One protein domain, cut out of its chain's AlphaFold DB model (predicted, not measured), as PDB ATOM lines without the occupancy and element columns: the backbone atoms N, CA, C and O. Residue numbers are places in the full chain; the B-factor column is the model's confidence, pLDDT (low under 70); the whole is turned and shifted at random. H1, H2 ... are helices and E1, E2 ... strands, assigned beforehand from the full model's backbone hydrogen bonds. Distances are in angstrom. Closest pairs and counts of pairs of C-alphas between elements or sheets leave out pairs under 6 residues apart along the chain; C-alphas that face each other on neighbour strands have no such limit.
ATOM      1  N   LEU A  12     -29.277 -93.872 -48.782       91.31
ATOM      2  CA  LEU A  12     -29.731 -95.025 -48.041       91.31
ATOM      3  C   LEU A  12     -30.746 -95.760 -48.908       91.31
ATOM      4  O   LEU A  12     -31.763 -95.185 -49.288       91.31
ATOM      5  N   MET A  13     -30.491 -97.034 -49.176       89.69
ATOM      6  CA  MET A  13     -31.499 -97.941 -49.705       89.69
ATOM      7  C   MET A  13     -32.018 -98.819 -48.570       89.69
ATOM      8  O   MET A  13     -31.246 -99.528 -47.929       89.69
ATOM      9  N   ILE A  14     -33.326 -98.778 -48.335       87.19
ATOM     10  CA  ILE A  14     -34.035 -99.720 -47.470       87.19
ATOM     11  C   ILE A  14     -34.619-100.813 -48.353       87.19
ATOM     12  O   ILE A  14     -35.253-100.515 -49.364       87.19
ATOM     13  N   CYS A  15     -34.401-102.068 -47.976       82.62
ATOM     14  CA  CYS A  15     -34.932-103.238 -48.662       82.62
ATOM     15  C   CYS A  15     -35.640-104.152 -47.660       82.62
ATOM     16  O   CYS A  15     -35.039-104.559 -46.666       82.62
ATOM     17  N   HIS A  16     -36.888-104.514 -47.952       79.75
ATOM     18  CA  HIS A  16     -37.640-105.554 -47.244       79.75
ATOM     19  C   HIS A  16     -37.789-106.768 -48.160       79.75
ATOM     20  O   HIS A  16     -38.803-106.876 -48.855       79.75
ATOM     21  N   PRO A  17     -36.780-107.646 -48.231       75.88
ATOM     22  CA  PRO A  17     -36.850-108.816 -49.083       75.88
ATOM     23  C   PRO A  17     -37.790-109.838 -48.429       75.88
ATOM     24  O   PRO A  17     -37.697-110.076 -47.228       75.88
ATOM     25  N   THR A  18     -38.723-110.418 -49.186       72.62
ATOM     26  CA  THR A  18     -39.699-111.379 -48.644       72.62
ATOM     27  C   THR A  18     -39.903-112.548 -49.590       72.62
ATOM     28  O   THR A  18     -40.023-112.351 -50.793       72.62
ATOM     29  N   LEU A  19     -39.954-113.766 -49.055       69.12
ATOM     30  CA  LEU A  19     -40.238-114.955 -49.851       69.12
ATOM     31  C   LEU A  19     -41.717-115.006 -50.245       69.12
ATOM     32  O   LEU A  19     -42.576-114.886 -49.375       69.12
ATOM     33  N   HIS A  20     -42.020-115.264 -51.520       67.56
ATOM     34  CA  HIS A  20     -43.413-115.430 -51.967       67.56
ATOM     35  C   HIS A  20     -44.118-116.620 -51.300       67.56
ATOM     36  O   HIS A  20     -45.293-116.531 -50.955       67.56
ATOM     37  N   ASN A  21     -43.396-117.728 -51.113       70.19
ATOM     38  CA  ASN A  21     -43.906-118.957 -50.505       70.19
ATOM     39  C   ASN A  21     -42.938-119.423 -49.408       70.19
ATOM     40  O   ASN A  21     -42.130-120.321 -49.660       70.19
ATOM     41  N   PRO A  22     -42.946-118.798 -48.218       71.31
ATOM     42  CA  PRO A  22     -42.004-119.138 -47.162       71.31
ATOM     43  C   PRO A  22     -42.287-120.544 -46.615       71.31
ATOM     44  O   PRO A  22     -43.407-120.871 -46.220       71.31
ATOM     45  N   THR A  23     -41.249-121.369 -46.563       72.06
ATOM     46  CA  THR A  23     -41.195-122.652 -45.862       72.06
ATOM     47  C   THR A  23     -39.983-122.638 -44.924       72.06
ATOM     48  O   THR A  23     -39.030-121.896 -45.169       72.06
ATOM     49  N   PRO A  24     -39.962-123.450 -43.852       71.75
ATOM     50  CA  PRO A  24     -38.783-123.540 -42.989       71.75
ATOM     51  C   PRO A  24     -37.490-123.843 -43.766       71.75
ATOM     52  O   PRO A  24     -36.450-123.245 -43.494       71.75
ATOM     53  N   ASP A  25     -37.578-124.702 -44.785       69.12
ATOM     54  CA  ASP A  25     -36.431-125.127 -45.588       69.12
ATOM     55  C   ASP A  25     -35.894-124.006 -46.492       69.12
ATOM     56  O   ASP A  25     -34.681-123.829 -46.601       69.12
ATOM     57  N   ASN A  26     -36.766-123.208 -47.121       74.19
ATOM     58  CA  ASN A  26     -36.319-122.143 -48.026       74.19
ATOM     59  C   ASN A  26     -35.975-120.826 -47.305       74.19
ATOM     60  O   ASN A  26     -35.207-120.025 -47.842       74.19
ATOM     61  N   ALA A  27     -36.456-120.623 -46.075       75.00
ATOM     62  CA  ALA A  27     -36.134-119.450 -45.266       75.00
ATOM     63  C   ALA A  27     -34.642-119.393 -44.900       75.00
ATOM     64  O   ALA A  27     -34.009-118.340 -45.013       75.00
ATOM     65  N   ALA A  28     -34.049-120.530 -44.518       76.94
ATOM     66  CA  ALA A  28     -32.621-120.616 -44.208       76.94
ATOM     67  C   ALA A  28     -31.747-120.350 -45.447       76.94
ATOM     68  O   ALA A  28     -30.751-119.622 -45.382       76.94
ATOM     69  N   THR A  29     -32.149-120.904 -46.590       77.12
ATOM     70  CA  THR A  29     -31.522-120.679 -47.898       77.12
ATOM     71  C   THR A  29     -31.561-119.202 -48.286       77.12
ATOM     72  O   THR A  29     -30.536-118.615 -48.632       77.12
ATOM     73  N   PHE A  30     -32.718-118.560 -48.139       78.00
ATOM     74  CA  PHE A  30     -32.901-117.141 -48.428       78.00
ATOM     75  C   PHE A  30     -32.071-116.232 -47.521       78.00
ATOM     76  O   PHE A  30     -31.427-115.290 -47.990       78.00
ATOM     77  N   LEU A  31     -32.022-116.536 -46.223       79.06
ATOM     78  CA  LEU A  31     -31.182-115.798 -45.287       79.06
ATOM     79  C   LEU A  31     -29.702-115.880 -45.680       79.06
ATOM     80  O   LEU A  31     -28.994-114.875 -45.675       79.06
ATOM     81  N   ARG A  32     -29.221-117.065 -46.049       80.62
ATOM     82  CA  ARG A  32     -27.839-117.241 -46.503       80.62
ATOM     83  C   ARG A  32     -27.565-116.454 -47.778       80.62
ATOM     84  O   ARG A  32     -26.567-115.743 -47.850       80.62
ATOM     85  N   TRP A  33     -28.484-116.513 -48.738       82.38
ATOM     86  CA  TRP A  33     -28.376-115.755 -49.977       82.38
ATOM     87  C   TRP A  33     -28.299-114.242 -49.728       82.38
ATOM     88  O   TRP A  33     -27.382-113.594 -50.226       82.38
ATOM     89  N   THR A  34     -29.201-113.673 -48.917       81.38
ATOM     90  CA  THR A  34     -29.195-112.224 -48.621       81.38
ATOM     91  C   THR A  34     -27.895-111.772 -47.953       81.38
ATOM     92  O   THR A  34     -27.409-110.680 -48.249       81.38
ATOM     93  N   LYS A  35     -27.295-112.613 -47.095       81.50
ATOM     94  CA  LYS A  35     -25.976-112.357 -46.496       81.50
ATOM     95  C   LYS A  35     -24.868-112.334 -47.551       81.50
ATOM     96  O   LYS A  35     -24.112-111.375 -47.625       81.50
ATOM     97  N   LEU A  36     -24.786-113.348 -48.407       82.56
ATOM     98  CA  LEU A  36     -23.776-113.384 -49.471       82.56
ATOM     99  C   LEU A  36     -23.949-112.205 -50.448       82.56
ATOM    100  O   LEU A  36     -22.982-111.527 -50.786       82.56
ATOM    101  N   HIS A  37     -25.189-111.902 -50.838       84.19
ATOM    102  CA  HIS A  37     -25.499-110.819 -51.769       84.19
ATOM    103  C   HIS A  37     -25.107-109.446 -51.218       84.19
ATOM    104  O   HIS A  37     -24.417-108.680 -51.887       84.19
ATOM    105  N   ASN A  38     -25.506-109.131 -49.983       85.12
ATOM    106  CA  ASN A  38     -25.159-107.850 -49.373       85.12
ATOM    107  C   ASN A  38     -23.647-107.716 -49.135       85.12
ATOM    108  O   ASN A  38     -23.126-106.606 -49.213       85.12
ATOM    109  N   ARG A  39     -22.922-108.824 -48.923       84.69
ATOM    110  CA  ARG A  39     -21.454-108.811 -48.877       84.69
ATOM    111  C   ARG A  39     -20.859-108.488 -50.249       84.69
ATOM    112  O   ARG A  39     -20.006-107.618 -50.359       84.69
ATOM    113  N   ASP A  40     -21.378-109.093 -51.315       85.50
ATOM    114  CA  ASP A  40     -20.930-108.814 -52.689       85.50
ATOM    115  C   ASP A  40     -21.184-107.368 -53.126       85.50
ATOM    116  O   ASP A  40     -20.424-106.801 -53.924       85.50
ATOM    117  N   LEU A  41     -22.265-106.767 -52.622       87.81
ATOM    118  CA  LEU A  41     -22.548-105.346 -52.795       87.81
ATOM    119  C   LEU A  41     -21.447-104.479 -52.171       87.81
ATOM    120  O   LEU A  41     -21.054-103.474 -52.759       87.81
ATOM    121  N   LEU A  42     -20.910-104.878 -51.023       88.31
ATOM    122  CA  LEU A  42     -19.836-104.153 -50.349       88.31
ATOM    123  C   LEU A  42     -18.486-104.279 -51.062       88.31
ATOM    124  O   LEU A  42     -17.706-103.328 -51.067       88.31
ATOM    125  N   ASP A  43     -18.253-105.408 -51.728       88.25
ATOM    126  CA  ASP A  43     -17.059-105.660 -52.542       88.25
ATOM    127  C   ASP A  43     -17.140-105.026 -53.943       88.25
ATOM    128  O   ASP A  43     -16.331-105.319 -54.831       88.25
ATOM    129  N   LEU A  44     -18.148-104.186 -54.207       88.81
ATOM    130  CA  LEU A  44     -18.237-103.457 -55.466       88.81
ATOM    131  C   LEU A  44     -17.071-102.466 -55.611       88.81
ATOM    132  O   LEU A  44     -16.841-101.645 -54.717       88.81
ATOM    133  N   PRO A  45     -16.369-102.468 -56.761       90.81
ATOM    134  CA  PRO A  45     -15.398-101.428 -57.035       90.81
ATOM    135  C   PRO A  45     -16.115-100.079 -57.121       90.81
ATOM    136  O   PRO A  45     -17.235 -99.984 -57.630       90.81
ATOM    137  N   ALA A  46     -15.446 -99.032 -56.643       91.56
ATOM    138  CA  ALA A  46     -15.983 -97.684 -56.727       91.56
ATOM    139  C   ALA A  46     -16.225 -97.274 -58.191       91.56
ATOM    140  O   ALA A  46     -15.507 -97.698 -59.104       91.56
ATOM    141  N   THR A  47     -17.224 -96.421 -58.418       90.50
ATOM    142  CA  THR A  47     -17.458 -95.811 -59.733       90.50
ATOM    143  C   THR A  47     -16.275 -94.921 -60.130       90.50
ATOM    144  O   THR A  47     -15.426 -94.567 -59.310       90.50
ATOM    145  N   SER A  48     -16.243 -94.468 -61.387       87.56
ATOM    146  CA  SER A  48     -15.263 -93.474 -61.858       87.56
ATOM    147  C   SER A  48     -15.262 -92.173 -61.046       87.56
ATOM    148  O   SER A  48     -14.282 -91.433 -61.076       87.56
ATOM    149  N   HIS A  49     -16.346 -91.892 -60.319       85.38
ATOM    150  CA  HIS A  49     -16.508 -90.714 -59.466       85.38
ATOM    151  C   HIS A  49     -16.269 -91.004 -57.976       85.38
ATOM    152  O   HIS A  49     -16.513 -90.133 -57.136       85.38
ATOM    153  N   GLY A  50     -15.780 -92.208 -57.658       87.44
ATOM    154  CA  GLY A  50     -15.486 -92.657 -56.301       87.44
ATOM    155  C   GLY A  50     -16.707 -93.141 -55.520       87.44
ATOM    156  O   GLY A  50     -16.585 -93.369 -54.318       87.44
ATOM    157  N   ASP A  51     -17.869 -93.302 -56.165       90.12
ATOM    158  CA  ASP A  51     -19.083 -93.723 -55.467       90.12
ATOM    159  C   ASP A  51     -19.029 -95.209 -55.137       90.12
ATOM    160  O   ASP A  51     -18.673 -96.021 -55.992       90.12
ATOM    161  N   LYS A  52     -19.402 -95.578 -53.915       92.06
ATOM    162  CA  LYS A  52     -19.409 -96.975 -53.480       92.06
ATOM    163  C   LYS A  52     -20.453 -97.233 -52.409       92.06
ATOM    164  O   LYS A  52     -20.897 -96.312 -51.720       92.06
ATOM    165  N   ILE A  53     -20.783 -98.506 -52.243       91.44
ATOM    166  CA  ILE A  53     -21.515 -98.999 -51.081       91.44
ATOM    167  C   ILE A  53     -20.532 -99.062 -49.913       91.44
ATOM    168  O   ILE A  53     -19.405 -99.534 -50.056       91.44
ATOM    169  N   THR A  54     -20.926 -98.508 -48.773       90.06
ATOM    170  CA  THR A  54     -20.059 -98.386 -47.594       90.06
ATOM    171  C   THR A  54     -20.457 -99.344 -46.488       90.06
ATOM    172  O   THR A  54     -19.579 -99.770 -45.734       90.06
ATOM    173  N   ARG A  55     -21.755 -99.664 -46.381       89.19
ATOM    174  CA  ARG A  55     -22.319-100.571 -45.375       89.19
ATOM    175  C   ARG A  55     -23.572-101.259 -45.902       89.19
ATOM    176  O   ARG A  55     -24.314-100.670 -46.686       89.19
ATOM    177  N   ALA A  56     -23.802-102.479 -45.437       89.06
ATOM    178  CA  ALA A  56     -25.037-103.215 -45.636       89.06
ATOM    179  C   ALA A  56     -25.376-103.904 -44.312       89.06
ATOM    180  O   ALA A  56     -24.640-104.785 -43.870       89.06
ATOM    181  N   LEU A  57     -26.442-103.450 -43.661       88.19
ATOM    182  CA  LEU A  57     -26.817-103.849 -42.309       88.19
ATOM    183  C   LEU A  57     -28.161-104.555 -42.346       88.19
ATOM    184  O   LEU A  57     -29.041-104.180 -43.124       88.19
ATOM    185  N   ARG A  58     -28.316-105.568 -41.496       87.88
ATOM    186  CA  ARG A  58     -29.583-106.271 -41.303       87.88
ATOM    187  C   ARG A  58     -30.169-105.893 -39.956       87.88
ATOM    188  O   ARG A  58     -29.492-105.999 -38.933       87.88
ATOM    189  N   PHE A  59     -31.446-105.548 -39.978       87.06
ATOM    190  CA  PHE A  59     -32.225-105.260 -38.791       87.06
ATOM    191  C   PHE A  59     -33.388-106.232 -38.682       87.06
ATOM    192  O   PHE A  59     -34.002-106.575 -39.696       87.06
ATOM    193  N   ALA A  60     -33.679-106.668 -37.462       83.81
ATOM    194  CA  ALA A  60     -34.779-107.574 -37.170       83.81
ATOM    195  C   ALA A  60     -35.523-107.152 -35.899       83.81
ATOM    196  O   ALA A  60     -34.926-106.594 -34.979       83.81
ATOM    197  N   LYS A  61     -36.827-107.428 -35.846       78.56
ATOM    198  CA  LYS A  61     -37.580-107.414 -34.586       78.56
ATOM    199  C   LYS A  61     -37.101-108.562 -33.701       78.56
ATOM    200  O   LYS A  61     -36.678-109.595 -34.237       78.56
ATOM    201  N   ALA A  62     -37.174-108.433 -32.376       67.00
ATOM    202  CA  ALA A  62     -36.807-109.572 -31.542       67.00
ATOM    203  C   ALA A  62     -37.738-110.757 -31.831       67.00
ATOM    204  O   ALA A  62     -38.943-110.613 -32.033       67.00
ATOM    205  N   ASN A  63     -37.154-111.957 -31.847       64.44
ATOM    206  CA  ASN A  63     -37.843-113.208 -32.172       64.44
ATOM    207  C   ASN A  63     -38.389-113.294 -33.610       64.44
ATOM    208  O   ASN A  63     -39.310-114.074 -33.849       64.44
ATOM    209  N   ALA A  64     -37.829-112.538 -34.565       65.19
ATOM    210  CA  ALA A  64     -38.173-112.664 -35.981       65.19
ATOM    211  C   ALA A  64     -38.142-114.136 -36.443       65.19
ATOM    212  O   ALA A  64     -37.143-114.842 -36.297       65.19
ATOM    213  N   THR A  65     -39.252-114.585 -37.020       57.00
ATOM    214  CA  THR A  65     -39.495-115.951 -37.503       57.00
ATOM    215  C   THR A  65     -39.239-116.120 -39.005       57.00
ATOM    216  O   THR A  65     -39.292-117.234 -39.524       57.00
ATOM    217  N   GLY A  66     -38.937-115.026 -39.712       56.34
ATOM    218  CA  GLY A  66     -38.767-114.986 -41.164       56.34
ATOM    219  C   GLY A  66     -40.010-114.503 -41.924       56.34
ATOM    220  O   GLY A  66     -40.009-114.527 -43.158       56.34
ATOM    221  N   ALA A  67     -41.044-114.034 -41.223       57.28
ATOM    222  CA  ALA A  67     -42.244-113.454 -41.812       57.28
ATOM    223  C   ALA A  67     -41.991-112.046 -42.388       57.28
ATOM    224  O   ALA A  67     -41.075-111.316 -41.998       57.28
ATOM    225  N   SER A  68     -42.832-111.645 -43.346       56.84
ATOM    226  CA  SER A  68     -42.775-110.318 -43.970       56.84
ATOM    227  C   SER A  68     -42.898-109.199 -42.926       56.84
ATOM    228  O   SER A  68     -43.869-109.160 -42.176       56.84
ATOM    229  N   GLY A  69     -41.959-108.246 -42.935       61.09
ATOM    230  CA  GLY A  69     -41.957-107.076 -42.044       61.09
ATOM    231  C   GLY A  69     -41.194-107.261 -40.727       61.09
ATOM    232  O   GLY A  69     -41.014-106.291 -39.992       61.09
ATOM    233  N   GLU A  70     -40.698-108.466 -40.447       72.06
ATOM    234  CA  GLU A  70     -39.880-108.733 -39.258       72.06
ATOM    235  C   GLU A  70     -38.413-108.340 -39.440       72.06
ATOM    236  O   GLU A  70     -37.717-108.124 -38.454       72.06
ATOM    237  N   TYR A  71     -37.941-108.234 -40.683       77.94
ATOM    238  CA  TYR A  71     -36.581-107.825 -41.008       77.94
ATOM    239  C   TYR A  71     -36.545-106.878 -42.201       77.94
ATOM    240  O   TYR A  71     -37.427-106.874 -43.067       77.94
ATOM    241  N   PHE A  72     -35.484-106.085 -42.248       84.06
ATOM    242  CA  PHE A  72     -35.122-105.282 -43.402       84.06
ATOM    243  C   PHE A  72     -33.616-105.059 -43.434       84.06
ATOM    244  O   PHE A  72     -32.895-105.343 -42.475       84.06
ATOM    245  N   TYR A  73     -33.145-104.553 -44.563       87.06
ATOM    246  CA  TYR A  73     -31.752-104.205 -44.762       87.06
ATOM    247  C   TYR A  73     -31.636-102.721 -45.050       87.06
ATOM    248  O   TYR A  73     -32.429-102.179 -45.823       87.06
ATOM    249  N   THR A  74     -30.621-102.087 -44.473       89.19
ATOM    250  CA  THR A  74     -30.143-100.794 -44.956       89.19
ATOM    251  C   THR A  74     -28.867-101.000 -45.743       89.19
ATOM    252  O   THR A  74     -27.977-101.746 -45.337       89.19
ATOM    253  N   ILE A  75     -28.765-100.341 -46.887       90.88
ATOM    254  CA  ILE A  75     -27.563-100.341 -47.709       90.88
ATOM    255  C   ILE A  75     -27.179 -98.880 -47.900       90.88
ATOM    256  O   ILE A  75     -27.896 -98.105 -48.535       90.88
ATOM    257  N   LEU A  76     -26.061 -98.500 -47.290       91.81
ATOM    258  CA  LEU A  76     -25.539 -97.145 -47.326       91.81
ATOM    259  C   LEU A  76     -24.548 -97.016 -48.469       91.81
ATOM    260  O   LEU A  76     -23.688 -97.877 -48.673       91.81
ATOM    261  N   SER A  77     -24.620 -95.899 -49.174       91.62
ATOM    262  CA  SER A  77     -23.624 -95.529 -50.165       91.62
ATOM    263  C   SER A  77     -23.159 -94.100 -49.981       91.62
ATOM    264  O   SER A  77     -23.848 -93.250 -49.415       91.62
ATOM    265  N   THR A  78     -21.980 -93.819 -50.526       90.06
ATOM    266  CA  THR A  78     -21.461 -92.454 -50.578       90.06
ATOM    267  C   THR A  78     -22.359 -91.533 -51.401       90.06
ATOM    268  O   THR A  78     -22.403 -90.347 -51.094       90.06
ATOM    269  N   ARG A  79     -23.041 -92.057 -52.439       87.81
ATOM    270  CA  ARG A  79     -23.986 -91.337 -53.314       87.81
ATOM    271  C   ARG A  79     -24.992 -92.270 -53.988       87.81
ATOM    272  O   ARG A  79     -24.652 -93.401 -54.337       87.81
ATOM    273  N   GLY A  80     -26.180 -91.743 -54.296       83.69
ATOM    274  CA  GLY A  80     -27.249 -92.469 -55.002       83.69
ATOM    275  C   GLY A  80     -26.884 -92.956 -56.410       83.69
ATOM    276  O   GLY A  80     -27.397 -93.968 -56.874       83.69
ATOM    277  N   ALA A  81     -25.922 -92.312 -57.078       86.31
ATOM    278  CA  ALA A  81     -25.493 -92.702 -58.424       86.31
ATOM    279  C   ALA A  81     -24.946 -94.142 -58.510       86.31
ATOM    280  O   ALA A  81     -24.980 -94.747 -59.584       86.31
ATOM    281  N   VAL A  82     -24.478 -94.720 -57.392       88.56
ATOM    282  CA  VAL A  82     -23.971 -96.100 -57.365       88.56
ATOM    283  C   VAL A  82     -25.034 -97.114 -57.811       88.56
ATOM    284  O   VAL A  82     -24.689 -98.078 -58.494       88.56
ATOM    285  N   TRP A  83     -26.318 -96.862 -57.528       86.94
ATOM    286  CA  TRP A  83     -27.433 -97.763 -57.855       86.94
ATOM    287  C   TRP A  83     -27.670 -97.886 -59.369       86.94
ATOM    288  O   TRP A  83     -28.139 -98.910 -59.854       86.94
ATOM    289  N   HIS A  84     -27.265 -96.883 -60.150       86.88
ATOM    290  CA  HIS A  84     -27.382 -96.890 -61.615       86.88
ATOM    291  C   HIS A  84     -26.070 -97.262 -62.319       86.88
ATOM    292  O   HIS A  84     -25.977 -97.224 -63.551       86.88
ATOM    293  N   SER A  85     -25.035 -97.613 -61.557       89.81
ATOM    294  CA  SER A  85     -23.718 -97.913 -62.108       89.81
ATOM    295  C   SER A  85     -23.689 -99.265 -62.841       89.81
ATOM    296  O   SER A  85     -24.403-100.202 -62.463       89.81
ATOM    297  N   PRO A  86     -22.841 -99.427 -63.878       90.06
ATOM    298  CA  PRO A  86     -22.596-100.732 -64.493       90.06
ATOM    299  C   PRO A  86     -22.145-101.796 -63.484       90.06
ATOM    300  O   PRO A  86     -22.529-102.953 -63.610       90.06
ATOM    301  N   GLN A  87     -21.365-101.393 -62.478       88.56
ATOM    302  CA  GLN A  87     -20.852-102.256 -61.418       88.56
ATOM    303  C   GLN A  87     -21.999-102.856 -60.594       88.56
ATOM    304  O   GLN A  87     -22.047-104.071 -60.417       88.56
ATOM    305  N   TYR A  88     -22.951-102.026 -60.154       87.69
ATOM    306  CA  TYR A  88     -24.137-102.487 -59.430       87.69
ATOM    307  C   TYR A  88     -25.001-103.409 -60.302       87.69
ATOM    308  O   TYR A  88     -25.331-104.520 -59.896       87.69
ATOM    309  N   ARG A  89     -25.278-103.007 -61.551       85.00
ATOM    310  CA  ARG A  89     -26.091-103.796 -62.498       85.00
ATOM    311  C   ARG A  89     -25.477-105.145 -62.881       85.00
ATOM    312  O   ARG A  89     -26.202-106.021 -63.349       85.00
ATOM    313  N   ALA A  90     -24.161-105.294 -62.752       82.19
ATOM    314  CA  ALA A  90     -23.459-106.536 -63.052       82.19
ATOM    315  C   ALA A  90     -23.554-107.571 -61.920       82.19
ATOM    316  O   ALA A  90     -23.205-108.732 -62.141       82.19
ATOM    317  N   ARG A  91     -24.003-107.187 -60.715       82.94
ATOM    318  CA  ARG A  91     -24.148-108.139 -59.612       82.94
ATOM    319  C   ARG A  91     -25.277-109.115 -59.885       82.94
ATOM    320  O   ARG A  91     -26.355-108.749 -60.348       82.94
ATOM    321  N   SER A  92     -24.985-110.380 -59.600       70.62
ATOM    322  CA  SER A  92     -25.935-111.459 -59.797       70.62
ATOM    323  C   SER A  92     -27.168-111.232 -58.928       70.62
ATOM    324  O   SER A  92     -27.079-111.020 -57.720       70.62
ATOM    325  N   THR A  93     -28.321-111.311 -59.578       71.44
ATOM    326  CA  THR A  93     -29.647-111.334 -58.954       71.44
ATOM    327  C   THR A  93     -30.190-112.763 -58.919       71.44
ATOM    328  O   THR A  93     -31.393-112.988 -59.009       71.44
ATOM    329  N   ARG A  94     -29.300-113.757 -58.853       68.81
ATOM    330  CA  ARG A  94     -29.656-115.178 -58.837       68.81
ATOM    331  C   ARG A  94     -29.415-115.794 -57.472       68.81
ATOM    332  O   ARG A  94     -28.503-115.369 -56.761       68.81
ATOM    333  N   LEU A  95     -30.231-116.791 -57.132       69.62
ATOM    334  CA  LEU A  95     -30.223-117.456 -55.833       69.62
ATOM    335  C   LEU A  95     -29.168-118.579 -55.760       69.62
ATOM    336  O   LEU A  95     -29.351-119.572 -55.075       69.62
ATOM    337  N   ASP A  96     -28.064-118.431 -56.490       69.94
ATOM    338  CA  ASP A  96     -27.005-119.429 -56.664       69.94
ATOM    339  C   ASP A  96     -25.634-118.745 -56.798       69.94
ATOM    340  O   ASP A  96     -24.882-118.968 -57.750       69.94
ATOM    341  N   LEU A  97     -25.309-117.848 -55.858       74.12
ATOM    342  CA  LEU A  97     -24.106-117.012 -55.948       74.12
ATOM    343  C   LEU A  97     -22.825-117.834 -56.157       74.12
ATOM    344  O   LEU A  97     -21.967-117.398 -56.927       74.12
ATOM    345  N   GLU A  98     -22.753-119.044 -55.596       77.25
ATOM    346  CA  GLU A  98     -21.667-120.014 -55.789       77.25
ATOM    347  C   GLU A  98     -21.425-120.444 -57.246       77.25
ATOM    348  O   GLU A  98     -20.310-120.820 -57.602       77.25
ATOM    349  N   ASN A  99     -22.442-120.367 -58.107       76.94
ATOM    350  CA  ASN A  99     -22.330-120.668 -59.536       76.94
ATOM    351  C   ASN A  99     -22.050-119.411 -60.370       76.94
ATOM    352  O   ASN A  99     -21.738-119.502 -61.558       76.94
ATOM    353  N   THR A 100     -22.166-118.227 -59.763       74.12
ATOM    354  CA  THR A 100     -21.909-116.939 -60.429       74.12
ATOM    355  C   THR A 100     -20.544-116.350 -60.090       74.12
ATOM    356  O   THR A 100     -20.024-115.536 -60.853       74.12
ATOM    357  N   ARG A 101     -19.937-116.787 -58.981       83.06
ATOM    358  CA  ARG A 101     -18.554-116.490 -58.602       83.06
ATOM    359  C   ARG A 101     -17.992-117.561 -57.670       83.06
ATOM    360  O   ARG A 101     -18.727-118.311 -57.043       83.06
ATOM    361  N   VAL A 102     -16.671-117.554 -57.517       85.38
ATOM    362  CA  VAL A 102     -15.986-118.365 -56.504       85.38
ATOM    363  C   VAL A 102     -16.348-117.855 -55.106       85.38
ATOM    364  O   VAL A 102     -16.320-116.644 -54.862       85.38
ATOM    365  N   LEU A 103     -16.685-118.776 -54.204       85.44
ATOM    366  CA  LEU A 103     -16.897-118.492 -52.788       85.44
ATOM    367  C   LEU A 103     -15.561-118.206 -52.079       85.44
ATOM    368  O   LEU A 103     -14.549-118.853 -52.340       85.44
ATOM    369  N   GLY A 104     -15.561-117.216 -51.195       83.19
ATOM    370  CA  GLY A 104     -14.463-116.882 -50.301       83.19
ATOM    371  C   GLY A 104     -14.378-117.830 -49.106       83.19
ATOM    372  O   GLY A 104     -15.240-118.678 -48.883       83.19
ATOM    373  N   GLU A 105     -13.321-117.667 -48.314       83.75
ATOM    374  CA  GLU A 105     -13.104-118.468 -47.109       83.75
ATOM    375  C   GLU A 105     -14.268-118.309 -46.114       83.75
ATOM    376  O   GLU A 105     -14.723-117.196 -45.845       83.75
ATOM    377  N   GLY A 106     -14.773-119.432 -45.596       82.44
ATOM    378  CA  GLY A 106     -15.886-119.461 -44.641       82.44
ATOM    379  C   GLY A 106     -17.281-119.249 -45.242       82.44
ATOM    380  O   GLY A 106     -18.259-119.308 -44.501       82.44
ATOM    381  N   GLU A 107     -17.409-119.028 -46.555       83.75
ATOM    382  CA  GLU A 107     -18.719-118.986 -47.207       83.75
ATOM    383  C   GLU A 107     -19.278-120.386 -47.454       83.75
ATOM    384  O   GLU A 107     -18.599-121.275 -47.969       83.75
ATOM    385  N   GLU A 108     -20.564-120.549 -47.157       82.38
ATOM    386  CA  GLU A 108     -21.337-121.728 -47.519       82.38
ATOM    387  C   GLU A 108     -22.273-121.373 -48.680       82.38
ATOM    388  O   GLU A 108     -22.985-120.368 -48.621       82.38
ATOM    389  N   GLY A 109     -22.274-122.196 -49.734       80.00
ATOM    390  CA  GLY A 109     -23.161-122.016 -50.886       80.00
ATOM    391  C   GLY A 109     -24.638-122.073 -50.501       80.00
ATOM    392  O   GLY A 109     -25.010-122.645 -49.471       80.00
ATOM    393  N   VAL A 110     -25.484-121.462 -51.329       76.88
ATOM    394  CA  VAL A 110     -26.936-121.406 -51.115       76.88
ATOM    395  C   VAL A 110     -27.579-122.772 -51.395       76.88
ATOM    396  O   VAL A 110     -28.492-123.168 -50.674       76.88
ATOM    397  N   GLY A 111     -27.047-123.526 -52.362       71.25
ATOM    398  CA  GLY A 111     -27.441-124.901 -52.670       71.25
ATOM    399  C   GLY A 111     -28.648-125.024 -53.603       71.25
ATOM    400  O   GLY A 111     -29.285-126.078 -53.623       71.25
ATOM    401  N   CYS A 112     -28.985-123.976 -54.360       68.44
ATOM    402  CA  CYS A 112     -30.132-123.970 -55.274       68.44
ATOM    403  C   CYS A 112     -29.773-124.375 -56.709       68.44
ATOM    404  O   CYS A 112     -28.634-124.247 -57.161       68.44
ATOM    405  N   ALA A 113     -30.773-124.893 -57.428       61.41
ATOM    406  CA  ALA A 113     -30.619-125.295 -58.818       61.41
ATOM    407  C   ALA A 113     -30.422-124.072 -59.729       61.41
ATOM    408  O   ALA A 113     -30.980-122.998 -59.511       61.41
ATOM    409  N   LEU A 114     -29.625-124.256 -60.781       58.94
ATOM    410  CA  LEU A 114     -29.301-123.207 -61.742       58.94
ATOM    411  C   LEU A 114     -30.580-122.702 -62.440       58.94
ATOM    412  O   LEU A 114     -31.231-123.468 -63.150       58.94
ATOM    413  N   GLY A 115     -30.907-121.414 -62.290       54.22
ATOM    414  CA  GLY A 115     -32.034-120.772 -62.991       54.22
ATOM    415  C   GLY A 115     -33.085-120.118 -62.093       54.22
ATOM    416  O   GLY A 115     -33.859-119.303 -62.593       54.22
ATOM    417  N   ASP A 116     -33.062-120.394 -60.791       59.81
ATOM    418  CA  ASP A 116     -33.940-119.749 -59.816       59.81
ATOM    419  C   ASP A 116     -33.525-118.274 -59.622       59.81
ATOM    420  O   ASP A 116     -32.485-117.936 -59.043       59.81
ATOM    421  N   MET A 117     -34.323-117.367 -60.190       55.12
ATOM    422  CA  MET A 117     -34.107-115.921 -60.117       55.12
ATOM    423  C   MET A 117     -34.592-115.376 -58.775       55.12
ATOM    424  O   MET A 117     -35.682-115.700 -58.313       55.12
ATOM    425  N   VAL A 118     -33.818-114.471 -58.174       55.41
ATOM    426  CA  VAL A 118     -34.159-113.869 -56.873       55.41
ATOM    427  C   VAL A 118     -35.430-113.040 -56.973       55.41
ATOM    428  O   VAL A 118     -36.206-113.028 -56.030       55.41
ATOM    429  N   TRP A 119     -35.669-112.367 -58.099       52.72
ATOM    430  CA  TRP A 119     -36.845-111.507 -58.268       52.72
ATOM    431  C   TRP A 119     -38.164-112.275 -58.274       52.72
ATOM    432  O   TRP A 119     -39.147-111.770 -57.751       52.72
ATOM    433  N   ASP A 120     -38.165-113.502 -58.796       44.97
ATOM    434  CA  ASP A 120     -39.341-114.381 -58.782       44.97
ATOM    435  C   ASP A 120     -39.540-115.059 -57.415       44.97
ATOM    436  O   ASP A 120     -40.557-115.706 -57.174       44.97
ATOM    437  N   ILE A 121     -38.559-114.921 -56.514       48.31
ATOM    438  CA  ILE A 121     -38.537-115.511 -55.172       48.31
ATOM    439  C   ILE A 121     -38.724-114.433 -54.090       48.31
ATOM    440  O   ILE A 121     -39.178-114.758 -52.995       48.31
TER     441      ILE A 121
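This is residues 12 to 121 of the 264 residues of an uncharacterized protein of Ampelomyces quisqualis (UniProt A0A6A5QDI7). Look for one long helix, H1, laid along one face of a small antiparallel sheet, ordered E1, E3, E2; beyond H1, on its side away from the sheet, lie the short helix H4 and much of the unnamed stretch 101 to 121. Short H2 and H3 lead from the end of E3 past the last turns of H1. The 110 printed residues run E1, H1, E2, E3, H2, H3, H4, mixed helices and strands, with under half in named elements. The whole is compact, with a radius of gyration of the C-alphas of 14.3 A and spans of 43 by 31 by 27 A.

Start at edge strand E1, residues 12 to 16; it is antiparallel to E3, residues 71 to 77, with N 13 and O 75 2.9 A apart. E2, residues 53 to 60, forms a hairpin with E3; N 57 and O 74 are 2.8 A apart. H1, residues 24 to 42, is on the sheet in two layers, helix over one face, at a height of 10.7 A, over E2 and along the strands; C-alphas 42 and 53, their closest, are 5.5 A apart. E1, H1 and E2 form a split strand-helix-strand unit, E3 between its strands, with a right-handed crossover. H2, residues 80 to 84, only grazes the sheet. H3, residues 86 to 89, is close to H1 but not clearly touching; their closest C-alphas, 41 and 88, are 7.4 A apart. H4, residues 97 to 100, only just touches H1, with 3 pairs of C-alphas within 8 A, through H1 residues 33 to 37 alone; the closest, 36 and 97, are 7.4 A apart. O i to N i+4 pairs are within hydrogen-bond range in 13 of 15 cases in H1 and 0 of 1 in H2, where 2 of 2 O i to N i+3 pairs are; H3 and H4 are too short for such i+4 pairs.

Find C-alpha 12 at (-29.731, -95.025, -48.041), where E1 begins. H1 runs 28.1 A from C-alpha 24 at (-38.783, -123.540, -42.989); E2 measures 21.0 A and E3 20.1 A. H4 ends at C-alpha 100, (-21.909, -116.939, -60.429).

The farthest C-alphas, 24 and 49, are 43.0 A apart. The printed part has no cut, and no link is long. Confidence is under 70 in 24 residues, among them 62 to 69 and 112 to 121.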